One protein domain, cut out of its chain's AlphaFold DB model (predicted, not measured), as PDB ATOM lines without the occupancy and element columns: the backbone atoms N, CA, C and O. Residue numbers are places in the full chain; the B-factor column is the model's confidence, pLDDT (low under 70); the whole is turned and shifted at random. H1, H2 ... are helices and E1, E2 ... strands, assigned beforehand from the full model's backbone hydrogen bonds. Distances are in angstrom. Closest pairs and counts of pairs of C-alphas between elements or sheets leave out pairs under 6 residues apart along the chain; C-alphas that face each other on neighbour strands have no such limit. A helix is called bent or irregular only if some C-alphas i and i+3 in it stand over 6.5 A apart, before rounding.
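AT A GLANCE: This is residues 42 to 60 and 575 to 739 of the 743 residues of an uncharacterized protein of Clostridiales bacterium (UniProt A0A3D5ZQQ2). One twisted sheet is folded over on itself into a two-layered sandwich: its long strands E3 and E6 double back side by side, with E1, E4 and E5 in one layer and E2 and E7 in the other. H1 is on the sheet near E1, E2 and E7, H3 lies beyond the end of the strands opposite the bends, and residues 46 to 51 stick out. The printed part has 184 residues, with seven named strands and three named helices; along the chain come E1, H1, E2, E3, E4, E5, H2, E6, H3 and E7. The sheet is branched, with the antiparallel neighbour pairs E1 and E3, E2 and E7, E3 and E6, E3 and E7, E4 and E5, and E4 and E6, and the class is mostly strand. The whole is compact, with a radius of gyration of the C-alphas of 16.3 A and spans of 51 by 45 by 28 A.

HOW THE PARTS SIT: Edge strand E1, residues 583 to 586, is antiparallel to E3, residues 623 to 642, with N 583 and O 628 2.8 A apart, within hydrogen-bond range. Helix H1, residues 594 to 597, is on the sheet at a height over the sheet of 5.2 A, only just over none of the strands, with 2 of its 4 C-alphas falling on E3. E2, residues 616 to 618, is antiparallel to E7, residues 729 to 738, with N 618 and O 729 2.9 A apart. The closest C-alphas of H1 and E7, Leu 597 and Glu 733, are 4.7 A apart. E3 bends by 157 degrees at residue 633; E1 and E7 lie on one side of it and E6, residues 692 to 709, on the other side. E6 bends by 156 degrees at residue 700. E3 is antiparallel to E6, with N 627 and O 705 and also N 638 and O 695 2.9 A apart, and to E7, with N 639 and O 735 2.8 A apart. E4, residues 652 to 662, is antiparallel to E6, with N 657 and O 706 2.8 A apart, and forms a hairpin with E5, residues 665 to 675, with N 658 and O 669 2.8 A apart. Helix H2, residues 678 to 681, only grazes the sheet; H3, residues 716 to 723, is not on it. Every O i to N i+4 pair in H3 is within hydrogen-bond range; H1 and H2 are too short for such a pair.

IN THESE COORDINATES: E1 begins at C-alpha 583 (-2.383, -43.537, 12.638). From first to last C-alpha, E4 is 27.2 A long, E5 28.7 A and E7 26.7 A, but the bent E3 14.2 A and E6 13.1 A. E7 ends at C-alpha 738 (1.450, -28.900, 9.129).

THE WHOLE: The C-alphas farthest apart, of Asn 663 and Asn 724, are 51.9 A apart. Residues 61 to 574 are not printed; C-alphas 60 and 575 are 6.7 A apart across the cut. The link from H1 to E2, 18 residues, is long. Residues 42 to 55 have pLDDT under 70.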
ATOM      1  N   GLN A  42      12.227 -29.541  -4.492       38.94
ATOM      2  CA  GLN A  42      13.234 -30.287  -3.734       38.94
ATOM      3  C   GLN A  42      14.263 -29.293  -3.187       38.94
ATOM      4  O   GLN A  42      14.649 -28.346  -3.873       38.94
ATOM      5  N   ILE A  43      14.787 -29.564  -1.999       42.41
ATOM      6  CA  ILE A  43      16.170 -29.198  -1.693       42.41
ATOM      7  C   ILE A  43      17.002 -30.259  -2.415       42.41
ATOM      8  O   ILE A  43      17.194 -31.365  -1.922       42.41
ATOM      9  N   GLY A  44      17.339 -29.956  -3.668       37.00
ATOM     10  CA  GLY A  44      17.994 -30.837  -4.631       37.00
ATOM     11  C   GLY A  44      18.709 -30.010  -5.702       37.00
ATOM     12  O   GLY A  44      18.305 -28.893  -6.008       37.00
ATOM     13  N   VAL A  45      19.824 -30.554  -6.186       34.97
ATOM     14  CA  VAL A  45      20.953 -29.908  -6.877       34.97
ATOM     15  C   VAL A  45      20.580 -29.063  -8.115       34.97
ATOM     16  O   VAL A  45      19.784 -29.497  -8.942       34.97
ATOM     17  N   VAL A  46      21.210 -27.889  -8.284       31.27
ATOM     18  CA  VAL A  46      21.264 -27.159  -9.566       31.27
ATOM     19  C   VAL A  46      22.199 -27.940 -10.494       31.27
ATOM     20  O   VAL A  46      23.325 -28.248 -10.109       31.27
ATOM     21  N   GLU A  47      21.753 -28.263 -11.713       34.00
ATOM     22  CA  GLU A  47      22.479 -29.082 -12.710       34.00
ATOM     23  C   GLU A  47      23.908 -28.600 -13.058       34.00
ATOM     24  O   GLU A  47      24.642 -29.318 -13.737       34.00
ATOM     25  N   ASP A  48      24.330 -27.416 -12.607       31.14
ATOM     26  CA  ASP A  48      25.618 -26.796 -12.935       31.14
ATOM     27  C   ASP A  48      26.723 -26.971 -11.877       31.14
ATOM     28  O   ASP A  48      27.853 -26.532 -12.098       31.14
ATOM     29  N   GLY A  49      26.435 -27.632 -10.750       34.91
ATOM     30  CA  GLY A  49      27.417 -27.852  -9.685       34.91
ATOM     31  C   GLY A  49      27.687 -26.636  -8.789       34.91
ATOM     32  O   GLY A  49      28.674 -26.650  -8.053       34.91
ATOM     33  N   SER A  50      26.836 -25.604  -8.810       32.81
ATOM     34  CA  SER A  50      26.831 -24.541  -7.794       32.81
ATOM     35  C   SER A  50      26.133 -24.982  -6.491       32.81
ATOM     36  O   SER A  50      25.230 -25.823  -6.499       32.81
ATOM     37  N   GLU A  51      26.577 -24.454  -5.342       37.16
ATOM     38  CA  GLU A  51      26.061 -24.823  -4.015       37.16
ATOM     39  C   GLU A  51      24.567 -24.484  -3.860       37.16
ATOM     40  O   GLU A  51      24.162 -23.327  -3.777       37.16
ATOM     41  N   VAL A  52      23.739 -25.523  -3.731       45.19
ATOM     42  CA  VAL A  52      22.290 -25.450  -3.424       45.19
ATOM     43  C   VAL A  52      22.021 -25.035  -1.973       45.19
ATOM     44  O   VAL A  52      20.882 -24.830  -1.557       45.19
ATOM     45  N   ASP A  53      23.085 -24.887  -1.190       51.41
ATOM     46  CA  ASP A  53      23.054 -24.986   0.259       51.41
ATOM     47  C   ASP A  53      22.399 -23.805   0.985       51.41
ATOM     48  O   ASP A  53      22.080 -23.904   2.166       51.41
ATOM     49  N   SER A  54      22.159 -22.690   0.298       54.94
ATOM     50  CA  SER A  54      21.529 -21.492   0.867       54.94
ATOM     51  C   SER A  54      20.037 -21.342   0.526       54.94
ATOM     52  O   SER A  54      19.353 -20.529   1.149       54.94
ATOM     53  N   ASN A  55      19.510 -22.141  -0.412       64.12
ATOM     54  CA  ASN A  55      18.183 -21.959  -1.019       64.12
ATOM     55  C   ASN A  55      17.132 -22.966  -0.510       64.12
ATOM     56  O   ASN A  55      16.475 -23.649  -1.296       64.12
ATOM     57  N   TYR A  56      16.944 -23.050   0.810       77.12
ATOM     58  CA  TYR A  56      15.818 -23.770   1.419       77.12
ATOM     59  C   TYR A  56      14.737 -22.814   1.958       77.12
ATOM     60  O   TYR A  56      14.966 -21.616   2.127       77.12
ATOM     61  N   ARG A  57      13.530 -23.337   2.222       83.38
ATOM     62  CA  ARG A  57      12.386 -22.590   2.785       83.38
ATOM     63  C   ARG A  57      12.636 -22.210   4.258       83.38
ATOM     64  O   ARG A  57      12.214 -22.921   5.165       83.38
ATOM     65  N   LYS A  58      13.336 -21.095   4.497       85.25
ATOM     66  CA  LYS A  58      13.683 -20.573   5.843       85.25
ATOM     67  C   LYS A  58      12.477 -20.143   6.694       85.25
ATOM     68  O   LYS A  58      12.604 -19.892   7.890       85.25
ATOM     69  N   ASP A  59      11.302 -20.036   6.080       84.56
ATOM     70  CA  ASP A  59      10.039 -19.789   6.773       84.56
ATOM     71  C   ASP A  59       9.521 -21.025   7.529       84.56
ATOM     72  O   ASP A  59       8.755 -20.862   8.471       84.56
ATOM     73  N   ILE A  60       9.947 -22.241   7.153       89.06
ATOM     74  CA  ILE A  60       9.486 -23.502   7.776       89.06
ATOM     75  C   ILE A  60      10.621 -24.392   8.288       89.06
ATOM     76  O   ILE A  60      10.389 -25.252   9.135       89.06
ATOM     77  N   TYR A 575       3.707 -23.663  11.168       96.56
ATOM     78  CA  TYR A 575       3.792 -25.109  10.995       96.56
ATOM     79  C   TYR A 575       4.573 -25.735  12.139       96.56
ATOM     80  O   TYR A 575       5.612 -25.202  12.531       96.56
ATOM     81  N   ASP A 576       4.087 -26.884  12.583       97.38
ATOM     82  CA  ASP A 576       4.703 -27.736  13.590       97.38
ATOM     83  C   ASP A 576       4.835 -29.176  13.066       97.38
ATOM     84  O   ASP A 576       4.318 -29.505  11.990       97.38
ATOM     85  N   ILE A 577       5.527 -30.035  13.810       98.06
ATOM     86  CA  ILE A 577       5.646 -31.469  13.545       98.06
ATOM     87  C   ILE A 577       4.348 -32.155  13.986       98.06
ATOM     88  O   ILE A 577       4.111 -32.373  15.167       98.06
ATOM     89  N   ILE A 578       3.511 -32.541  13.022       98.12
ATOM     90  CA  ILE A 578       2.203 -33.163  13.289       98.12
ATOM     91  C   ILE A 578       2.169 -34.661  12.975       98.12
ATOM     92  O   ILE A 578       1.098 -35.259  12.980       98.12
ATOM     93  N   SER A 579       3.302 -35.295  12.658       98.31
ATOM     94  CA  SER A 579       3.326 -36.713  12.262       98.31
ATOM     95  C   SER A 579       2.782 -37.653  13.344       98.31
ATOM     96  O   SER A 579       2.131 -38.638  12.997       98.31
ATOM     97  N   GLY A 580       2.946 -37.305  14.625       96.88
ATOM     98  CA  GLY A 580       2.374 -38.040  15.760       96.88
ATOM     99  C   GLY A 580       0.838 -38.039  15.827       96.88
ATOM    100  O   GLY A 580       0.263 -38.890  16.501       96.88
ATOM    101  N   ASP A 581       0.153 -37.148  15.096       97.06
ATOM    102  CA  ASP A 581      -1.317 -37.129  15.014       97.06
ATOM    103  C   ASP A 581      -1.880 -38.249  14.119       97.06
ATOM    104  O   ASP A 581      -3.089 -38.506  14.125       97.06
ATOM    105  N   ALA A 582      -1.040 -38.870  13.286       98.25
ATOM    106  CA  ALA A 582      -1.469 -39.869  12.321       98.25
ATOM    107  C   ALA A 582      -1.514 -41.276  12.928       98.25
ATOM    108  O   ALA A 582      -0.656 -41.691  13.703       98.25
ATOM    109  N   THR A 583      -2.474 -42.083  12.479       98.44
ATOM    110  CA  THR A 583      -2.383 -43.537  12.638       98.44
ATOM    111  C   THR A 583      -1.379 -44.076  11.623       98.44
ATOM    112  O   THR A 583      -1.606 -43.981  10.414       98.44
ATOM    113  N   VAL A 584      -0.283 -44.658  12.109       98.50
ATOM    114  CA  VAL A 584       0.803 -45.175  11.266       98.50
ATOM    115  C   VAL A 584       0.685 -46.685  11.088       98.50
ATOM    116  O   VAL A 584       0.555 -47.437  12.053       98.50
ATOM    117  N   THR A 585       0.744 -47.146   9.842       98.25
ATOM    118  CA  THR A 585       0.724 -48.573   9.494       98.25
ATOM    119  C   THR A 585       1.740 -48.887   8.409       98.25
ATOM    120  O   THR A 585       2.187 -47.999   7.682       98.25
ATOM    121  N   THR A 586       2.101 -50.162   8.278       98.25
ATOM    122  CA  THR A 586       2.933 -50.642   7.174       98.25
ATOM    123  C   THR A 586       2.358 -51.918   6.575       98.25
ATOM    124  O   THR A 586       1.571 -52.627   7.206       98.25
ATOM    125  N   ASP A 587       2.776 -52.240   5.354       97.75
ATOM    126  CA  ASP A 587       2.471 -53.526   4.724       97.75
ATOM    127  C   ASP A 587       3.402 -54.669   5.198       97.75
ATOM    128  O   ASP A 587       3.352 -55.784   4.669       97.75
ATOM    129  N   ASP A 588       4.258 -54.408   6.191       96.38
ATOM    130  CA  ASP A 588       5.079 -55.388   6.908       96.38
ATOM    131  C   ASP A 588       4.339 -55.872   8.163       96.38
ATOM    132  O   ASP A 588       4.588 -55.440   9.290       96.38
ATOM    133  N   ALA A 589       3.332 -56.719   7.939       90.12
ATOM    134  CA  ALA A 589       2.388 -57.129   8.971       90.12
ATOM    135  C   ALA A 589       3.088 -57.723  10.209       90.12
ATOM    136  O   ALA A 589       3.838 -58.692  10.116       90.12
ATOM    137  N   GLY A 590       2.777 -57.173  11.388       88.69
ATOM    138  CA  GLY A 590       3.325 -57.625  12.671       88.69
ATOM    139  C   GLY A 590       4.666 -56.995  13.057       88.69
ATOM    140  O   GLY A 590       5.191 -57.324  14.121       88.69
ATOM    141  N   ASN A 591       5.207 -56.080  12.247       95.06
ATOM    142  CA  ASN A 591       6.403 -55.327  12.601       95.06
ATOM    143  C   ASN A 591       6.126 -54.408  13.808       95.06
ATOM    144  O   ASN A 591       5.270 -53.526  13.765       95.06
ATOM    145  N   ASN A 592       6.855 -54.617  14.902       95.62
ATOM    146  CA  ASN A 592       6.685 -53.890  16.162       95.62
ATOM    147  C   ASN A 592       7.501 -52.585  16.242       95.62
ATOM    148  O   ASN A 592       7.414 -51.880  17.247       95.62
ATOM    149  N   THR A 593       8.276 -52.262  15.203       97.94
ATOM    150  CA  THR A 593       9.090 -51.036  15.111       97.94
ATOM    151  C   THR A 593       8.359 -49.878  14.428       97.94
ATOM    152  O   THR A 593       8.877 -48.771  14.396       97.94
ATOM    153  N   VAL A 594       7.128 -50.089  13.935       98.25
ATOM    154  CA  VAL A 594       6.300 -49.062  13.259       98.25
ATOM    155  C   VAL A 594       6.095 -47.812  14.118       98.25
ATOM    156  O   VAL A 594       6.025 -46.711  13.588       98.25
ATOM    157  N   LYS A 595       6.046 -47.973  15.442       96.50
ATOM    158  CA  LYS A 595       5.910 -46.869  16.401       96.50
ATOM    159  C   LYS A 595       7.060 -45.849  16.355       96.50
ATOM    160  O   LYS A 595       6.828 -44.717  16.735       96.50
ATOM    161  N   TYR A 596       8.249 -46.238  15.886       98.00
ATOM    162  CA  TYR A 596       9.424 -45.357  15.788       98.00
ATOM    163  C   TYR A 596       9.418 -44.495  14.515       98.00
ATOM    164  O   TYR A 596      10.364 -43.774  14.247       98.00
ATOM    165  N   LEU A 597       8.383 -44.602  13.672       98.62
ATOM    166  CA  LEU A 597       8.271 -43.788  12.459       98.62
ATOM    167  C   LEU A 597       7.768 -42.366  12.720       98.62
ATOM    168  O   LEU A 597       7.761 -41.604  11.760       98.62
ATOM    169  N   THR A 598       7.247 -42.081  13.921       98.44
ATOM    170  CA  THR A 598       6.578 -40.820  14.305       98.44
ATOM    171  C   THR A 598       6.643 -40.563  15.820       98.44
ATOM    172  O   THR A 598       5.677 -40.044  16.385       98.44
ATOM    173  N   ASP A 599       7.694 -41.007  16.517       97.25
ATOM    174  CA  ASP A 599       7.802 -40.847  17.981       97.25
ATOM    175  C   ASP A 599       8.481 -39.536  18.408       97.25
ATOM    176  O   ASP A 599       8.523 -39.220  19.598       97.25
ATOM    177  N   GLY A 600       8.949 -38.747  17.439       96.94
ATOM    178  CA  GLY A 600       9.613 -37.470  17.647       96.94
ATOM    179  C   GLY A 600      11.111 -37.598  17.913       96.94
ATOM    180  O   GLY A 600      11.750 -36.580  18.185       96.94
ATOM    181  N   ILE A 601      11.686 -38.805  17.870       97.31
ATOM    182  CA  ILE A 601      13.064 -39.066  18.293       97.31
ATOM    183  C   ILE A 601      13.940 -39.318  17.065       97.31
ATOM    184  O   ILE A 601      13.844 -40.330  16.377       97.31
ATOM    185  N   LEU A 602      14.887 -38.412  16.817       95.81
ATOM    186  CA  LEU A 602      15.914 -38.644  15.810       95.81
ATOM    187  C   LEU A 602      16.961 -39.605  16.364       95.81
ATOM    188  O   LEU A 602      17.541 -39.379  17.419       95.81
ATOM    189  N   SER A 603      17.277 -40.652  15.614       92.62
ATOM    190  CA  SER A 603      18.307 -41.625  15.952       92.62
ATOM    191  C   SER A 603      19.691 -41.057  15.613       92.62
ATOM    192  O   SER A 603      20.300 -41.373  14.593       92.62
ATOM    193  N   MET A 604      20.186 -40.166  16.474       89.56
ATOM    194  CA  MET A 604      21.430 -39.419  16.246       89.56
ATOM    195  C   MET A 604      22.674 -40.197  16.671       89.56
ATOM    196  O   MET A 604      23.672 -40.239  15.954       89.56
ATOM    197  N   HIS A 605      22.610 -40.837  17.839       85.81
ATOM    198  CA  HIS A 605      23.776 -41.439  18.483       85.81
ATOM    199  C   HIS A 605      23.886 -42.933  18.199       85.81
ATOM    200  O   HIS A 605      22.895 -43.646  18.002       85.81
ATOM    201  N   VAL A 606      25.120 -43.434  18.208       80.44
ATOM    202  CA  VAL A 606      25.402 -44.862  18.033       80.44
ATOM    203  C   VAL A 606      24.774 -45.684  19.168       80.44
ATOM    204  O   VAL A 606      24.679 -45.190  20.292       80.44
ATOM    205  N   PRO A 607      24.410 -46.961  18.938       79.00
ATOM    206  CA  PRO A 607      23.767 -47.785  19.967       79.00
ATOM    207  C   PRO A 607      24.571 -47.941  21.266       79.00
ATOM    208  O   PRO A 607      23.989 -48.193  22.308       79.00
ATOM    209  N   ALA A 608      25.899 -47.788  21.222       75.44
ATOM    210  CA  ALA A 608      26.725 -47.816  22.429       75.44
ATOM    211  C   ALA A 608      26.464 -46.616  23.360       75.44
ATOM    212  O   ALA A 608      26.631 -46.754  24.562       75.44
ATOM    213  N   VAL A 609      26.068 -45.468  22.801       78.50
ATOM    214  CA  VAL A 609      25.814 -44.206  23.517       78.50
ATOM    215  C   VAL A 609      24.341 -44.069  23.900       78.50
ATOM    216  O   VAL A 609      24.035 -43.603  24.990       78.50
ATOM    217  N   ALA A 610      23.432 -44.477  23.011       85.12
ATOM    218  CA  ALA A 610      21.989 -44.401  23.230       85.12
ATOM    219  C   ALA A 610      21.309 -45.717  22.803       85.12
ATOM    220  O   ALA A 610      20.683 -45.769  21.739       85.12
ATOM    221  N   PRO A 611      21.451 -46.807  23.585       85.38
ATOM    222  CA  PRO A 611      20.893 -48.117  23.228       85.38
ATOM    223  C   PRO A 611      19.358 -48.139  23.190       85.38
ATOM    224  O   PRO A 611      18.786 -48.935  22.449       85.38
ATOM    225  N   PHE A 612      18.718 -47.236  23.935       89.00
ATOM    226  CA  PHE A 612      17.267 -47.068  24.060       89.00
ATOM    227  C   PHE A 612      16.636 -46.222  22.937       89.00
ATOM    228  O   PHE A 612      15.418 -46.063  22.895       89.00
ATOM    229  N   VAL A 613      17.442 -45.664  22.022       93.56
ATOM    230  CA  VAL A 613      16.944 -44.941  20.842       93.56
ATOM    231  C   VAL A 613      16.959 -45.867  19.633       93.56
ATOM    232  O   VAL A 613      18.009 -46.372  19.212       93.56
ATOM    233  N   HIS A 614      15.776 -46.082  19.070       94.38
ATOM    234  CA  HIS A 614      15.525 -47.071  18.031       94.38
ATOM    235  C   HIS A 614      15.042 -46.425  16.732       94.38
ATOM    236  O   HIS A 614      14.671 -45.262  16.700       94.38
ATOM    237  N   GLU A 615      15.057 -47.209  15.657       96.56
ATOM    238  CA  GLU A 615      14.565 -46.817  14.337       96.56
ATOM    239  C   GLU A 615      13.520 -47.835  13.881       96.56
ATOM    240  O   GLU A 615      13.510 -48.990  14.331       96.56
ATOM    241  N   PHE A 616      12.671 -47.450  12.933       98.50
ATOM    242  CA  PHE A 616      11.917 -48.440  12.174       98.50
ATOM    243  C   PHE A 616      12.889 -49.340  11.413       98.50
ATOM    244  O   PHE A 616      13.835 -48.846  10.808       98.50
ATOM    245  N   THR A 617      12.672 -50.656  11.419       98.00
ATOM    246  CA  THR A 617      13.515 -51.609  10.682       98.00
ATOM    247  C   THR A 617      12.667 -52.686  10.016       98.00
ATOM    248  O   THR A 617      11.792 -53.277  10.648       98.00
ATOM    249  N   THR A 618      12.944 -53.004   8.751       98.00
ATOM    250  CA  THR A 618      12.270 -54.085   8.008       98.00
ATOM    251  C   THR A 618      13.231 -54.846   7.099       98.00
ATOM    252  O   THR A 618      14.202 -54.291   6.599       98.00
ATOM    253  N   LYS A 619      12.949 -56.131   6.848       96.31
ATOM    254  CA  LYS A 619      13.676 -56.959   5.864       96.31
ATOM    255  C   LYS A 619      12.985 -57.024   4.497       96.31
ATOM    256  O   LYS A 619      13.435 -57.763   3.621       96.31
ATOM    257  N   LYS A 620      11.861 -56.323   4.311       95.75
ATOM    258  CA  LYS A 620      11.166 -56.299   3.019       95.75
ATOM    259  C   LYS A 620      12.002 -55.552   1.984       95.75
ATOM    260  O   LYS A 620      12.582 -54.514   2.278       95.75
ATOM    261  N   GLU A 621      12.018 -56.060   0.752       93.25
ATOM    262  CA  GLU A 621      12.729 -55.403  -0.358       93.25
ATOM    263  C   GLU A 621      12.090 -54.063  -0.745       93.25
ATOM    264  O   GLU A 621      12.776 -53.162  -1.214       93.25
ATOM    265  N   THR A 622      10.788 -53.919  -0.506       97.38
ATOM    266  CA  THR A 622      10.047 -52.662  -0.607       97.38
ATOM    267  C   THR A 622       8.974 -52.665   0.472       97.38
ATOM    268  O   THR A 622       8.272 -53.668   0.647       97.38
ATOM    269  N   VAL A 623       8.838 -51.551   1.185       98.38
ATOM    270  CA  VAL A 623       7.811 -51.356   2.211       98.38
ATOM    271  C   VAL A 623       6.911 -50.187   1.833       98.38
ATOM    272  O   VAL A 623       7.365 -49.189   1.265       98.38
ATOM    273  N   LYS A 624       5.623 -50.328   2.147       98.69
ATOM    274  CA  LYS A 624       4.662 -49.226   2.118       98.69
ATOM    275  C   LYS A 624       4.346 -48.806   3.539       98.69
ATOM    276  O   LYS A 624       3.932 -49.639   4.342       98.69
ATOM    277  N   ILE A 625       4.527 -47.524   3.816       98.81
ATOM    278  CA  ILE A 625       4.233 -46.883   5.092       98.81
ATOM    279  C   ILE A 625       3.064 -45.932   4.860       98.81
ATOM    280  O   ILE A 625       3.103 -45.126   3.933       98.81
ATOM    281  N   THR A 626       2.027 -46.015   5.684       98.81
ATOM    282  CA  THR A 626       0.842 -45.165   5.583       98.81
ATOM    283  C   THR A 626       0.656 -44.378   6.871       98.81
ATOM    284  O   THR A 626       0.541 -44.978   7.936       98.81
ATOM    285  N   LEU A 627       0.588 -43.051   6.751       98.88
ATOM    286  CA  LEU A 627       0.178 -42.122   7.802       98.88
ATOM    287  C   LEU A 627      -1.246 -41.659   7.469       98.88
ATOM    288  O   LEU A 627      -1.451 -40.989   6.455       98.88
ATOM    289  N   ASP A 628      -2.232 -42.041   8.281       98.69
ATOM    290  CA  ASP A 628      -3.637 -41.644   8.120       98.69
ATOM    291  C   ASP A 628      -4.053 -40.693   9.250       98.69
ATOM    292  O   ASP A 628      -4.121 -41.089  10.412       98.69
ATOM    293  N   PHE A 629      -4.336 -39.437   8.910       98.44
ATOM    294  CA  PHE A 629      -4.775 -38.420   9.869       98.44
ATOM    295  C   PHE A 629      -6.268 -38.537  10.214       98.44
ATOM    296  O   PHE A 629      -6.754 -37.812  11.081       98.44
ATOM    297  N   GLY A 630      -7.032 -39.389   9.519       97.69
ATOM    298  CA  GLY A 630      -8.483 -39.544   9.675       97.69
ATOM    299  C   GLY A 630      -9.313 -38.381   9.109       97.69
ATOM    300  O   GLY A 630     -10.457 -38.575   8.692       97.69
ATOM    301  N   GLU A 631      -8.722 -37.194   9.009       96.62
ATOM    302  CA  GLU A 631      -9.295 -35.952   8.490       96.62
ATOM    303  C   GLU A 631      -8.266 -35.173   7.658       96.62
ATOM    304  O   GLU A 631      -7.067 -35.428   7.741       96.62
ATOM    305  N   TYR A 632      -8.721 -34.220   6.841       97.25
ATOM    306  CA  TYR A 632      -7.811 -33.358   6.085       97.25
ATOM    307  C   TYR A 632      -7.077 -32.394   7.022       97.25
ATOM    308  O   TYR A 632      -7.706 -31.603   7.723       97.25
ATOM    309  N   ARG A 633      -5.744 -32.429   6.985       97.56
ATOM    310  CA  ARG A 633      -4.849 -31.535   7.725       97.56
ATOM    311  C   ARG A 633      -4.054 -30.671   6.760       97.56
ATOM    312  O   ARG A 633      -3.613 -31.154   5.722       97.56
ATOM    313  N   ASN A 634      -3.868 -29.399   7.092       96.31
ATOM    314  CA  ASN A 634      -3.082 -28.485   6.266       96.31
ATOM    315  C   ASN A 634      -1.596 -28.812   6.420       96.31
ATOM    316  O   ASN A 634      -1.030 -28.575   7.485       96.31
ATOM    317  N   ILE A 635      -0.985 -29.367   5.374       96.12
ATOM    318  CA  ILE A 635       0.394 -29.871   5.369       96.12
ATOM    319  C   ILE A 635       1.214 -29.113   4.325       96.12
ATOM    320  O   ILE A 635       0.723 -28.835   3.231       96.12
ATOM    321  N   ALA A 636       2.460 -28.786   4.668       91.94
ATOM    322  CA  ALA A 636       3.390 -28.029   3.827       91.94
ATOM    323  C   ALA A 636       4.730 -28.737   3.579       91.94
ATOM    324  O   ALA A 636       5.443 -28.373   2.640       91.94
ATOM    325  N   ALA A 637       5.095 -29.740   4.386       93.06
ATOM    326  CA  ALA A 637       6.296 -30.526   4.125       93.06
ATOM    327  C   ALA A 637       6.231 -31.951   4.678       93.06
ATOM    328  O   ALA A 637       5.493 -32.243   5.618       93.06
ATOM    329  N   ILE A 638       7.053 -32.822   4.095       96.69
ATOM    330  CA  ILE A 638       7.320 -34.186   4.552       96.69
ATOM    331  C   ILE A 638       8.840 -34.387   4.547       96.69
ATOM    332  O   ILE A 638       9.503 -34.102   3.547       96.69
ATOM    333  N   MET A 639       9.384 -34.886   5.651       97.31
ATOM    334  CA  MET A 639      10.794 -35.223   5.828       97.31
ATOM    335  C   MET A 639      10.891 -36.687   6.243       97.31
ATOM    336  O   MET A 639      10.287 -37.084   7.233       97.31
ATOM    337  N   ILE A 640      11.643 -37.490   5.494       98.44
ATOM    338  CA  ILE A 640      11.857 -38.909   5.801       98.44
ATOM    339  C   ILE A 640      13.336 -39.081   6.125       98.44
ATOM    340  O   ILE A 640      14.188 -38.915   5.248       98.44
ATOM    341  N   TYR A 641      13.640 -39.337   7.394       98.31
ATOM    342  CA  TYR A 641      15.001 -39.410   7.905       98.31
ATOM    343  C   TYR A 641      15.609 -40.778   7.620       98.31
ATOM    344  O   TYR A 641      15.010 -41.823   7.884       98.31
ATOM    345  N   ASN A 642      16.812 -40.762   7.056       96.75
ATOM    346  CA  ASN A 642      17.532 -41.985   6.725       96.75
ATOM    347  C   ASN A 642      18.087 -42.643   7.996       96.75
ATOM    348  O   ASN A 642      18.201 -41.994   9.038       96.75
ATOM    349  N   SER A 643      18.426 -43.926   7.915       95.38
ATOM    350  CA  SER A 643      19.024 -44.640   9.046       95.38
ATOM    351  C   SER A 643      20.379 -44.041   9.430       95.38
ATOM    352  O   SER A 643      21.162 -43.644   8.560       95.38
ATOM    353  N   LYS A 644      20.716 -44.051  10.727       90.69
ATOM    354  CA  LYS A 644      22.100 -43.813  11.174       90.69
ATOM    355  C   LYS A 644      23.054 -44.931  10.746       90.69
ATOM    356  O   LYS A 644      24.265 -44.721  10.652       90.69
ATOM    357  N   ASN A 645      22.531 -46.134  10.509       91.75
ATOM    358  CA  ASN A 645      23.318 -47.292  10.114       91.75
ATOM    359  C   ASN A 645      23.509 -47.282   8.602       91.75
ATOM    360  O   ASN A 645      22.575 -47.510   7.843       91.75
ATOM    361  N   TYR A 646      24.752 -47.075   8.163       92.06
ATOM    362  CA  TYR A 646      25.080 -46.957   6.742       92.06
ATOM    363  C   TYR A 646      24.548 -48.119   5.892       92.06
ATOM    364  O   TYR A 646      24.062 -47.884   4.791       92.06
ATOM    365  N   ALA A 647      24.583 -49.352   6.403       95.00
ATOM    366  CA  ALA A 647      24.136 -50.537   5.672       95.00
ATOM    367  C   ALA A 647      22.609 -50.658   5.506       95.00
ATOM    368  O   ALA A 647      22.172 -51.417   4.645       95.00
ATOM    369  N   ASP A 648      21.820 -49.922   6.295       96.50
ATOM    370  CA  ASP A 648      20.357 -50.053   6.351       96.50
ATOM    371  C   ASP A 648      19.648 -48.872   5.661       96.50
ATOM    372  O   ASP A 648      18.466 -48.620   5.856       96.50
ATOM    373  N   THR A 649      20.373 -48.103   4.862       96.88
ATOM    374  CA  THR A 649      19.905 -46.848   4.264       96.88
ATOM    375  C   THR A 649      18.977 -47.047   3.066       96.88
ATOM    376  O   THR A 649      18.969 -48.100   2.425       96.88
ATOM    377  N   PHE A 650      18.224 -46.004   2.707       97.94
ATOM    378  CA  PHE A 650      17.625 -45.847   1.375       97.94
ATOM    379  C   PHE A 650      18.407 -44.826   0.532       97.94
ATOM    380  O   PHE A 650      19.016 -43.907   1.079       97.94
ATOM    381  N   ASP A 651      18.352 -44.948  -0.799       94.19
ATOM    382  CA  ASP A 651      18.958 -43.986  -1.747       94.19
ATOM    383  C   ASP A 651      18.002 -42.839  -2.102       94.19
ATOM    384  O   ASP A 651      18.376 -41.672  -2.200       94.19
ATOM    385  N   SER A 652      16.727 -43.176  -2.262       91.69
ATOM    386  CA  SER A 652      15.641 -42.242  -2.512       91.69
ATOM    387  C   SER A 652      14.334 -42.828  -1.990       91.69
ATOM    388  O   SER A 652      14.205 -44.035  -1.758       91.69
ATOM    389  N   ILE A 653      13.333 -41.972  -1.825       95.81
ATOM    390  CA  ILE A 653      11.963 -42.416  -1.593       95.81
ATOM    391  C   ILE A 653      11.334 -42.668  -2.953       95.81
ATOM    392  O   ILE A 653      11.196 -41.755  -3.768       95.81
ATOM    393  N   THR A 654      10.946 -43.918  -3.203       95.38
ATOM    394  CA  THR A 654      10.429 -44.349  -4.504       95.38
ATOM    395  C   THR A 654       9.185 -43.564  -4.892       95.38
ATOM    396  O   THR A 654       9.080 -43.119  -6.034       95.38
ATOM    397  N   LYS A 655       8.252 -43.393  -3.952       93.75
ATOM    398  CA  LYS A 655       6.995 -42.686  -4.195       93.75
ATOM    399  C   LYS A 655       6.377 -42.175  -2.900       93.75
ATOM    400  O   LYS A 655       6.384 -42.890  -1.901       93.75
ATOM    401  N   ILE A 656       5.782 -40.991  -2.941       96.69
ATOM    402  CA  ILE A 656       4.866 -40.477  -1.920       96.69
ATOM    403  C   ILE A 656       3.532 -40.187  -2.604       96.69
ATOM    404  O   ILE A 656       3.486 -39.438  -3.574       96.69
ATOM    405  N   GLU A 657       2.455 -40.782  -2.108       96.88
ATOM    406  CA  GLU A 657       1.085 -40.572  -2.578       96.88
ATOM    407  C   GLU A 657       0.268 -39.936  -1.459       96.88
ATOM    408  O   GLU A 657       0.303 -40.408  -0.325       96.88
ATOM    409  N   MET A 658      -0.471 -38.875  -1.761       96.69
ATOM    410  CA  MET A 658      -1.259 -38.140  -0.777       96.69
ATOM    411  C   MET A 658      -2.715 -38.046  -1.224       96.69
ATOM    412  O   MET A 658      -2.991 -37.547  -2.314       96.69
ATOM    413  N   GLU A 659      -3.646 -38.480  -0.370       97.25
ATOM    414  CA  GLU A 659      -5.071 -38.156  -0.504       97.25
ATOM    415  C   GLU A 659      -5.247 -36.681  -0.116       97.25
ATOM    416  O   GLU A 659      -5.288 -36.343   1.072       97.25
ATOM    417  N   ALA A 660      -5.276 -35.799  -1.118       92.44
ATOM    418  CA  ALA A 660      -5.148 -34.357  -0.961       92.44
ATOM    419  C   ALA A 660      -6.426 -33.599  -1.349       92.44
ATOM    420  O   ALA A 660      -7.332 -34.132  -1.993       92.44
ATOM    421  N   LYS A 661      -6.509 -32.338  -0.918       89.56
ATOM    422  CA  LYS A 661      -7.631 -31.434  -1.152       89.56
ATOM    423  C   LYS A 661      -7.156 -29.984  -1.247       89.56
ATOM    424  O   LYS A 661      -6.412 -29.506  -0.391       89.56
ATOM    425  N   LEU A 662      -7.641 -29.261  -2.255       86.62
ATOM    426  CA  LEU A 662      -7.398 -27.829  -2.454       86.62
ATOM    427  C   LEU A 662      -8.696 -27.153  -2.911       86.62
ATOM    428  O   LEU A 662      -9.306 -27.598  -3.879       86.62
ATOM    429  N   ASN A 663      -9.123 -26.081  -2.229       85.81
ATOM    430  CA  ASN A 663     -10.365 -25.344  -2.536       85.81
ATOM    431  C   ASN A 663     -11.579 -26.264  -2.768       85.81
ATOM    432  O   ASN A 663     -12.263 -26.174  -3.784       85.81
ATOM    433  N   ASP A 664     -11.795 -27.207  -1.855       84.44
ATOM    434  CA  ASP A 664     -12.861 -28.214  -1.934       84.44
ATOM    435  C   ASP A 664     -12.764 -29.283  -3.029       84.44
ATOM    436  O   ASP A 664     -13.592 -30.189  -3.069       84.44
ATOM    437  N   THR A 665     -11.705 -29.264  -3.835       87.56
ATOM    438  CA  THR A 665     -11.435 -30.299  -4.839       87.56
ATOM    439  C   THR A 665     -10.479 -31.342  -4.274       87.56
ATOM    440  O   THR A 665      -9.364 -30.998  -3.884       87.56
ATOM    441  N   GLU A 666     -10.912 -32.602  -4.225       92.00
ATOM    442  CA  GLU A 666     -10.083 -33.746  -3.824       92.00
ATOM    443  C   GLU A 666      -9.295 -34.297  -5.019       92.00
ATOM    444  O   GLU A 666      -9.803 -34.352  -6.140       92.00
ATOM    445  N   PHE A 667      -8.051 -34.706  -4.780       87.44
ATOM    446  CA  PHE A 667      -7.158 -35.278  -5.786       87.44
ATOM    447  C   PHE A 667      -6.069 -36.127  -5.121       87.44
ATOM    448  O   PHE A 667      -5.863 -36.066  -3.908       87.44
ATOM    449  N   THR A 668      -5.340 -36.907  -5.918       89.44
ATOM    450  CA  THR A 668      -4.140 -37.609  -5.447       89.44
ATOM    451  C   THR A 668      -2.910 -36.803  -5.835       89.44
ATOM    452  O   THR A 668      -2.610 -36.672  -7.020       89.44
ATOM    453  N   ALA A 669      -2.179 -36.273  -4.854       86.75
ATOM    454  CA  ALA A 669      -0.873 -35.672  -5.105       86.75
ATOM    455  C   ALA A 669       0.212 -36.754  -5.066       86.75
ATOM    456  O   ALA A 669       0.186 -37.631  -4.201       86.75
ATOM    457  N   VAL A 670       1.164 -36.701  -5.999       85.94
ATOM    458  CA  VAL A 670       2.227 -37.705  -6.126       85.94
ATOM    459  C   VAL A 670       3.589 -37.032  -6.221       85.94
ATOM    460  O   VAL A 670       3.772 -36.087  -6.986       85.94
ATOM    461  N   ILE A 671       4.550 -37.554  -5.464       84.75
ATOM    462  CA  ILE A 671       5.973 -37.245  -5.594       84.75
ATOM    463  C   ILE A 671       6.684 -38.553  -5.924       84.75
ATOM    464  O   ILE A 671       6.727 -39.456  -5.089       84.75
ATOM    465  N   ASP A 672       7.237 -38.662  -7.126       84.88
ATOM    466  CA  ASP A 672       8.012 -39.830  -7.540       84.88
ATOM    467  C   ASP A 672       9.506 -39.587  -7.297       84.88
ATOM    468  O   ASP A 672      10.020 -38.509  -7.576       84.88
ATOM    469  N   ASN A 673      10.231 -40.597  -6.819       82.62
ATOM    470  CA  ASN A 673      11.692 -40.578  -6.708       82.62
ATOM    471  C   ASN A 673      12.265 -39.353  -5.954       82.62
ATOM    472  O   ASN A 673      13.107 -38.624  -6.485       82.62
ATOM    473  N   LEU A 674      11.821 -39.107  -4.717       86.38
ATOM    474  CA  LEU A 674      12.363 -38.034  -3.875       86.38
ATOM    475  C   LEU A 674      13.786 -38.397  -3.415       86.38
ATOM    476  O   LEU A 674      13.976 -39.335  -2.645       86.38
ATOM    477  N   GLN A 675      14.777 -37.655  -3.901       83.25
ATOM    478  CA  GLN A 675      16.197 -37.942  -3.705       83.25
ATOM    479  C   GLN A 675      16.673 -37.662  -2.273       83.25
ATOM    480  O   GLN A 675      16.238 -36.699  -1.640       83.25
ATOM    481  N   PHE A 676      17.622 -38.474  -1.799       86.75
ATOM    482  CA  PHE A 676      18.406 -38.199  -0.598       86.75
ATOM    483  C   PHE A 676      19.735 -37.524  -0.964       86.75
ATOM    484  O   PHE A 676      20.404 -37.922  -1.920       86.75
ATOM    485  N   TYR A 677      20.156 -36.505  -0.207       85.19
ATOM    486  CA  TYR A 677      21.384 -35.771  -0.526       85.19
ATOM    487  C   TYR A 677      22.643 -36.445   0.048       85.19
ATOM    488  O   TYR A 677      23.238 -35.991   1.026       85.19
ATOM    489  N   TRP A 678      23.078 -37.521  -0.607       85.12
ATOM    490  CA  TRP A 678      24.200 -38.359  -0.169       85.12
ATOM    491  C   TRP A 678      25.503 -37.613   0.108       85.12
ATOM    492  O   TRP A 678      26.073 -37.789   1.177       85.12
ATOM    493  N   ASN A 679      25.954 -36.746  -0.805       83.12
ATOM    494  CA  ASN A 679      27.238 -36.045  -0.650       83.12
ATOM    495  C   ASN A 679      27.285 -35.172   0.617       83.12
ATOM    496  O   ASN A 679      28.357 -34.918   1.169       83.12
ATOM    497  N   ARG A 680      26.119 -34.699   1.080       81.50
ATOM    498  CA  ARG A 680      26.011 -33.900   2.300       81.50
ATOM    499  C   ARG A 680      25.824 -34.755   3.543       81.50
ATOM    500  O   ARG A 680      26.356 -34.389   4.584       81.50
ATOM    501  N   TYR A 681      25.089 -35.858   3.463       86.81
ATOM    502  CA  TYR A 681      24.688 -36.626   4.646       86.81
ATOM    503  C   TYR A 681      25.384 -37.984   4.782       86.81
ATOM    504  O   TYR A 681      25.002 -38.807   5.608       86.81
ATOM    505  N   SER A 682      26.434 -38.219   4.002       87.00
ATOM    506  CA  SER A 682      27.302 -39.385   4.103       87.00
ATOM    507  C   SER A 682      28.695 -39.059   3.569       87.00
ATOM    508  O   SER A 682      28.859 -38.202   2.703       87.00
ATOM    509  N   ASN A 683      29.699 -39.784   4.056       86.00
ATOM    510  CA  ASN A 683      31.053 -39.771   3.500       86.00
ATOM    511  C   ASN A 683      31.358 -40.999   2.616       86.00
ATOM    512  O   ASN A 683      32.514 -41.262   2.293       86.00
ATOM    513  N   GLY A 684      30.336 -41.779   2.245       84.25
ATOM    514  CA  GLY A 684      30.474 -43.001   1.440       84.25
ATOM    515  C   GLY A 684      30.876 -44.256   2.228       84.25
ATOM    516  O   GLY A 684      31.023 -45.327   1.640       84.25
ATOM    517  N   SER A 685      31.046 -44.145   3.547       82.50
ATOM    518  CA  SER A 685      31.309 -45.280   4.450       82.50
ATOM    519  C   SER A 685      30.572 -45.195   5.790       82.50
ATOM    520  O   SER A 685      30.395 -46.207   6.467       82.50
ATOM    521  N   ALA A 686      30.110 -44.001   6.157       86.50
ATOM    522  CA  ALA A 686      29.264 -43.737   7.304       86.50
ATOM    523  C   ALA A 686      28.184 -42.711   6.942       86.50
ATOM    524  O   ALA A 686      28.327 -41.926   5.995       86.50
ATOM    525  N   MET A 687      27.097 -42.722   7.709       88.44
ATOM    526  CA  MET A 687      26.069 -41.686   7.655       88.44
ATOM    527  C   MET A 687      26.456 -40.516   8.550       88.44
ATOM    528  O   MET A 687      27.116 -40.702   9.570       88.44
ATOM    529  N   ARG A 688      26.005 -39.320   8.177       87.94
ATOM    530  CA  ARG A 688      25.909 -38.151   9.049       87.94
ATOM    531  C   ARG A 688      24.455 -38.102   9.550       87.94
ATOM    532  O   ARG A 688      23.576 -37.743   8.761       87.94
ATOM    533  N   PRO A 689      24.170 -38.560  10.786       90.06
ATOM    534  CA  PRO A 689      22.800 -38.728  11.275       90.06
ATOM    535  C   PRO A 689      21.991 -37.424  11.266       90.06
ATOM    536  O   PRO A 689      22.550 -36.327  11.295       90.06
ATOM    537  N   GLY A 690      20.664 -37.552  11.203       90.56
ATOM    538  CA  GLY A 690      19.737 -36.415  11.111       90.56
ATOM    539  C   GLY A 690      19.480 -35.908   9.683       90.56
ATOM    540  O   GLY A 690      18.688 -34.985   9.501       90.56
ATOM    541  N   GLY A 691      20.106 -36.505   8.663       90.50
ATOM    542  CA  GLY A 691      19.801 -36.242   7.254       90.50
ATOM    543  C   GLY A 691      18.474 -36.867   6.809       90.50
ATOM    544  O   GLY A 691      18.179 -38.021   7.124       90.50
ATOM    545  N   SER A 692      17.700 -36.137   6.003       93.12
ATOM    546  CA  SER A 692      16.410 -36.592   5.470       93.12
ATOM    547  C   SER A 692      16.251 -36.338   3.969       93.12
ATOM    548  O   SER A 692      16.896 -35.462   3.385       93.12
ATOM    549  N   ALA A 693      15.380 -37.125   3.334       92.12
ATOM    550  CA  ALA A 693      14.786 -36.785   2.046       92.12
ATOM    551  C   ALA A 693      13.594 -35.855   2.306       92.12
ATOM    552  O   ALA A 693      12.694 -36.206   3.074       92.12
ATOM    553  N   VAL A 694      13.598 -34.665   1.700       88.81
ATOM    554  CA  VAL A 694      12.673 -33.580   2.068       88.81
ATOM    555  C   VAL A 694      11.861 -33.101   0.878       88.81
ATOM    556  O   VAL A 694      12.411 -32.662  -0.133       88.81
ATOM    557  N   ALA A 695      10.542 -33.123   1.041       85.31
ATOM    558  CA  ALA A 695       9.589 -32.500   0.142       85.31
ATOM    559  C   ALA A 695       8.927 -31.314   0.847       85.31
ATOM    560  O   ALA A 695       8.245 -31.502   1.850       85.31
ATOM    561  N   ALA A 696       9.091 -30.109   0.302       83.19
ATOM    562  CA  ALA A 696       8.365 -28.920   0.734       83.19
ATOM    563  C   ALA A 696       7.523 -28.387  -0.423       83.19
ATOM    564  O   ALA A 696       7.990 -28.290  -1.560       83.19
ATOM    565  N   PHE A 697       6.273 -28.054  -0.133       82.75
ATOM    566  CA  PHE A 697       5.280 -27.668  -1.126       82.75
ATOM    567  C   PHE A 697       4.345 -26.597  -0.564       82.75
ATOM    568  O   PHE A 697       4.414 -26.212   0.605       82.75
ATOM    569  N   ASN A 698       3.489 -26.053  -1.423       81.56
ATOM    570  CA  ASN A 698       2.447 -25.147  -0.958       81.56
ATOM    571  C   ASN A 698       1.440 -25.894  -0.100       81.56
ATOM    572  O   ASN A 698       1.015 -26.984  -0.470       81.56
ATOM    573  N   GLU A 699       1.032 -25.259   0.997       89.44
ATOM    574  CA  GLU A 699       0.045 -25.815   1.915       89.44
ATOM    575  C   GLU A 699      -1.186 -26.337   1.165       89.44
ATOM    576  O   GLU A 699      -1.795 -25.630   0.358       89.44
ATOM    577  N   MET A 700      -1.551 -27.581   1.456       91.12
ATOM    578  CA  MET A 700      -2.773 -28.212   0.973       91.12
ATOM    579  C   MET A 700      -3.348 -29.122   2.056       91.12
ATOM    580  O   MET A 700      -2.627 -29.578   2.946       91.12
ATOM    581  N   GLY A 701      -4.650 -29.393   1.987       95.94
ATOM    582  CA  GLY A 701      -5.268 -30.374   2.868       95.94
ATOM    583  C   GLY A 701      -4.801 -31.769   2.473       95.94
ATOM    584  O   GLY A 701      -4.942 -32.148   1.317       95.94
ATOM    585  N   VAL A 702      -4.284 -32.556   3.410       97.69
ATOM    586  CA  VAL A 702      -3.896 -33.955   3.200       97.69
ATOM    587  C   VAL A 702      -4.514 -34.803   4.299       97.69
ATOM    588  O   VAL A 702      -4.405 -34.480   5.478       97.69
ATOM    589  N   LYS A 703      -5.197 -35.875   3.904       98.31
ATOM    590  CA  LYS A 703      -5.836 -36.814   4.830       98.31
ATOM    591  C   LYS A 703      -4.976 -38.044   5.090       98.31
ATOM    592  O   LYS A 703      -4.913 -38.537   6.211       98.31
ATOM    593  N   LYS A 704      -4.311 -38.541   4.051       98.75
ATOM    594  CA  LYS A 704      -3.500 -39.756   4.109       98.75
ATOM    595  C   LYS A 704      -2.259 -39.599   3.256       98.75
ATOM    596  O   LYS A 704      -2.352 -39.083   2.145       98.75
ATOM    597  N   ILE A 705      -1.133 -40.088   3.756       98.81
ATOM    598  CA  ILE A 705       0.151 -40.142   3.061       98.81
ATOM    599  C   ILE A 705       0.560 -41.611   2.963       98.81
ATOM    600  O   ILE A 705       0.552 -42.320   3.964       98.81
ATOM    601  N   THR A 706       0.920 -42.081   1.772       98.81
ATOM    602  CA  THR A 706       1.506 -43.407   1.542       98.81
ATOM    603  C   THR A 706       2.897 -43.253   0.949       98.81
ATOM    604  O   THR A 706       3.060 -42.731  -0.150       98.81
ATOM    605  N   ILE A 707       3.902 -43.724   1.676       98.81
ATOM    606  CA  ILE A 707       5.316 -43.679   1.319       98.81
ATOM    607  C   ILE A 707       5.731 -45.079   0.876       98.81
ATOM    608  O   ILE A 707       5.567 -46.046   1.615       98.81
ATOM    609  N   THR A 708       6.270 -45.194  -0.332       98.75
ATOM    610  CA  THR A 708       6.896 -46.417  -0.845       98.75
ATOM    611  C   THR A 708       8.402 -46.211  -0.876       98.75
ATOM    612  O   THR A 708       8.885 -45.260  -1.495       98.75
ATOM    613  N   VAL A 709       9.144 -47.102  -0.224       98.50
ATOM    614  CA  VAL A 709      10.599 -46.991  -0.072       98.50
ATOM    615  C   VAL A 709      11.249 -48.374  -0.073       98.50
ATOM    616  O   VAL A 709      10.641 -49.368   0.330       98.50
ATOM    617  N   SER A 710      12.476 -48.433  -0.585       98.19
ATOM    618  CA  SER A 710      13.298 -49.642  -0.678       98.19
ATOM    619  C   SER A 710      14.704 -49.352  -0.129       98.19
ATOM    620  O   SER A 710      15.130 -48.196  -0.186       98.19
ATOM    621  N   PRO A 711      15.437 -50.366   0.367       97.81
ATOM    622  CA  PRO A 711      16.847 -50.209   0.723       97.81
ATOM    623  C   PRO A 711      17.704 -49.749  -0.467       97.81
ATOM    624  O   PRO A 711      17.394 -50.067  -1.621       97.81
ATOM    625  N   ASP A 712      18.822 -49.068  -0.199       96.31
ATOM    626  CA  ASP A 712      19.839 -48.765  -1.209       96.31
ATOM    627  C   ASP A 712      20.567 -50.047  -1.629       96.31
ATOM    628  O   ASP A 712      21.601 -50.445  -1.090       96.31
ATOM    629  N   VAL A 713      20.039 -50.692  -2.666       94.25
ATOM    630  CA  VAL A 713      20.640 -51.893  -3.246       94.25
ATOM    631  C   VAL A 713      22.010 -51.634  -3.884       94.25
ATOM    632  O   VAL A 713      22.702 -52.592  -4.208       94.25
ATOM    633  N   ASN A 714      22.438 -50.389  -4.080       92.69
ATOM    634  CA  ASN A 714      23.775 -50.094  -4.595       92.69
ATOM    635  C   ASN A 714      24.805 -49.891  -3.477       92.69
ATOM    636  O   ASN A 714      25.998 -49.810  -3.775       92.69
ATOM    637  N   ASN A 715      24.374 -49.832  -2.215       94.44
ATOM    638  CA  ASN A 715      25.267 -49.705  -1.077       94.44
ATOM    639  C   ASN A 715      26.062 -51.013  -0.871       94.44
ATOM    640  O   ASN A 715      25.462 -52.073  -0.654       94.44
ATOM    641  N   PRO A 716      27.408 -50.980  -0.904       93.94
ATOM    642  CA  PRO A 716      28.224 -52.176  -0.706       93.94
ATOM    643  C   PRO A 716      27.977 -52.873   0.639       93.94
ATOM    644  O   PRO A 716      27.947 -54.102   0.685       93.94
ATOM    645  N   ALA A 717      27.746 -52.108   1.712       94.44
ATOM    646  CA  ALA A 717      27.480 -52.658   3.040       94.44
ATOM    647  C   ALA A 717      26.109 -53.355   3.099       94.44
ATOM    648  O   ALA A 717      25.974 -54.420   3.702       94.44
ATOM    649  N   TYR A 718      25.107 -52.815   2.397       96.19
ATOM    650  CA  TYR A 718      23.823 -53.494   2.222       96.19
ATOM    651  C   TYR A 718      23.992 -54.816   1.460       96.19
ATOM    652  O   TYR A 718      23.433 -55.837   1.858       96.19
ATOM    653  N   GLN A 719      24.782 -54.832   0.380       96.56
ATOM    654  CA  GLN A 719      25.022 -56.046  -0.409       96.56
ATOM    655  C   GLN A 719      25.742 -57.135   0.391       96.56
ATOM    656  O   GLN A 719      25.383 -58.310   0.291       96.56
ATOM    657  N   GLU A 720      26.707 -56.753   1.227       96.06
ATOM    658  CA  GLU A 720      27.356 -57.666   2.169       96.06
ATOM    659  C   GLU A 720      26.344 -58.252   3.165       96.06
ATOM    660  O   GLU A 720      26.230 -59.474   3.298       96.06
ATOM    661  N   ASN A 721      25.527 -57.405   3.796       96.19
ATOM    662  CA  ASN A 721      24.470 -57.860   4.700       96.19
ATOM    663  C   ASN A 721      23.424 -58.728   3.980       96.19
ATOM    664  O   ASN A 721      22.907 -59.691   4.553       96.19
ATOM    665  N   LYS A 722      23.126 -58.452   2.705       95.75
ATOM    666  CA  LYS A 722      22.191 -59.247   1.896       95.75
ATOM    667  C   LYS A 722      22.753 -60.641   1.638       95.75
ATOM    668  O   LYS A 722      22.029 -61.619   1.818       95.75
ATOM    669  N   ALA A 723      24.038 -60.746   1.296       96.12
ATOM    670  CA  ALA A 723      24.727 -62.028   1.148       96.12
ATOM    671  C   ALA A 723      24.742 -62.839   2.458       96.12
ATOM    672  O   ALA A 723      24.641 -64.066   2.424       96.12
ATOM    673  N   ASN A 724      24.792 -62.154   3.604       95.81
ATOM    674  CA  ASN A 724      24.786 -62.754   4.940       95.81
ATOM    675  C   ASN A 724      23.375 -62.993   5.528       95.81
ATOM    676  O   ASN A 724      23.255 -63.500   6.643       95.81
ATOM    677  N   GLY A 725      22.297 -62.647   4.813       94.88
ATOM    678  CA  GLY A 725      20.912 -62.810   5.288       94.88
ATOM    679  C   GLY A 725      20.490 -61.847   6.413       94.88
ATOM    680  O   GLY A 725      19.492 -62.081   7.107       94.88
ATOM    681  N   THR A 726      21.246 -60.769   6.608       95.62
ATOM    682  CA  THR A 726      21.080 -59.776   7.679       95.62
ATOM    683  C   THR A 726      20.649 -58.399   7.178       95.62
ATOM    684  O   THR A 726      20.331 -57.558   8.008       95.62
ATOM    685  N   ALA A 727      20.575 -58.181   5.859       96.50
ATOM    686  CA  ALA A 727      20.140 -56.916   5.264       96.50
ATOM    687  C   ALA A 727      18.764 -56.454   5.760       96.50
ATOM    688  O   ALA A 727      17.829 -57.255   5.885       96.50
ATOM    689  N   ALA A 728      18.656 -55.146   5.977       97.06
ATOM    690  CA  ALA A 728      17.441 -54.461   6.372       97.06
ATOM    691  C   ALA A 728      17.359 -53.070   5.717       97.06
ATOM    692  O   ALA A 728      18.319 -52.589   5.120       97.06
ATOM    693  N   LEU A 729      16.186 -52.453   5.824       98.19
ATOM    694  CA  LEU A 729      15.953 -51.024   5.651       98.19
ATOM    695  C   LEU A 729      15.642 -50.432   7.024       98.19
ATOM    696  O   LEU A 729      14.778 -50.963   7.726       98.19
ATOM    697  N   GLY A 730      16.302 -49.329   7.354       97.94
ATOM    698  CA  GLY A 730      16.086 -48.501   8.525       97.94
ATOM    699  C   GLY A 730      15.532 -47.125   8.148       97.94
ATOM    700  O   GLY A 730      15.926 -46.540   7.137       97.94
ATOM    701  N   ILE A 731      14.615 -46.599   8.959       98.56
ATOM    702  CA  ILE A 731      14.118 -45.217   8.862       98.56
ATOM    703  C   ILE A 731      14.133 -44.647  10.269       98.56
ATOM    704  O   ILE A 731      13.503 -45.217  11.162       98.56
ATOM    705  N   SER A 732      14.855 -43.544  10.458       97.62
ATOM    706  CA  SER A 732      14.972 -42.943  11.783       97.62
ATOM    707  C   SER A 732      13.653 -42.347  12.246       97.62
ATOM    708  O   SER A 732      13.335 -42.501  13.410       97.62
ATOM    709  N   GLU A 733      12.960 -41.616  11.374       98.50
ATOM    710  CA  GLU A 733      11.806 -40.790  11.734       98.50
ATOM    711  C   GLU A 733      11.122 -40.271  10.450       98.50
ATOM    712  O   GLU A 733      11.762 -40.149   9.396       98.50
ATOM    713  N   ILE A 734       9.832 -39.954  10.516       98.81
ATOM    714  CA  ILE A 734       9.071 -39.238   9.495       98.81
ATOM    715  C   ILE A 734       8.423 -38.010  10.136       98.81
ATOM    716  O   ILE A 734       7.432 -38.099  10.861       98.81
ATOM    717  N   TYR A 735       8.902 -36.827   9.759       98.69
ATOM    718  CA  TYR A 735       8.223 -35.581  10.099       98.69
ATOM    719  C   TYR A 735       7.277 -35.151   8.991       98.69
ATOM    720  O   TYR A 735       7.628 -35.097   7.813       98.69
ATOM    721  N   VAL A 736       6.064 -34.790   9.396       98.62
ATOM    722  CA  VAL A 736       5.077 -34.123   8.550       98.62
ATOM    723  C   VAL A 736       4.843 -32.752   9.154       98.62
ATOM    724  O   VAL A 736       4.411 -32.660  10.299       98.62
ATOM    725  N   LEU A 737       5.142 -31.698   8.395       98.00
ATOM    726  CA  LEU A 737       4.957 -30.327   8.857       98.00
ATOM    727  C   LEU A 737       3.604 -29.805   8.409       98.00
ATOM    728  O   LEU A 737       3.309 -29.764   7.210       98.00
ATOM    729  N   GLY A 738       2.798 -29.385   9.373       97.38
ATOM    730  CA  GLY A 738       1.450 -28.900   9.129       97.38
ATOM    731  C   GLY A 738       0.966 -27.959  10.217       97.38
ATOM    732  O   GLY A 738       1.662 -27.700  11.193       97.38
ATOM    733  N   VAL A 739      -0.229 -27.410  10.022       96.94
ATOM    734  CA  VAL A 739      -0.861 -26.552  11.027       96.94
ATOM    735  C   VAL A 739      -1.351 -27.445  12.182       96.94
ATOM    736  O   VAL A 739      -2.141 -28.377  11.935       96.94
TER     737      VAL A 739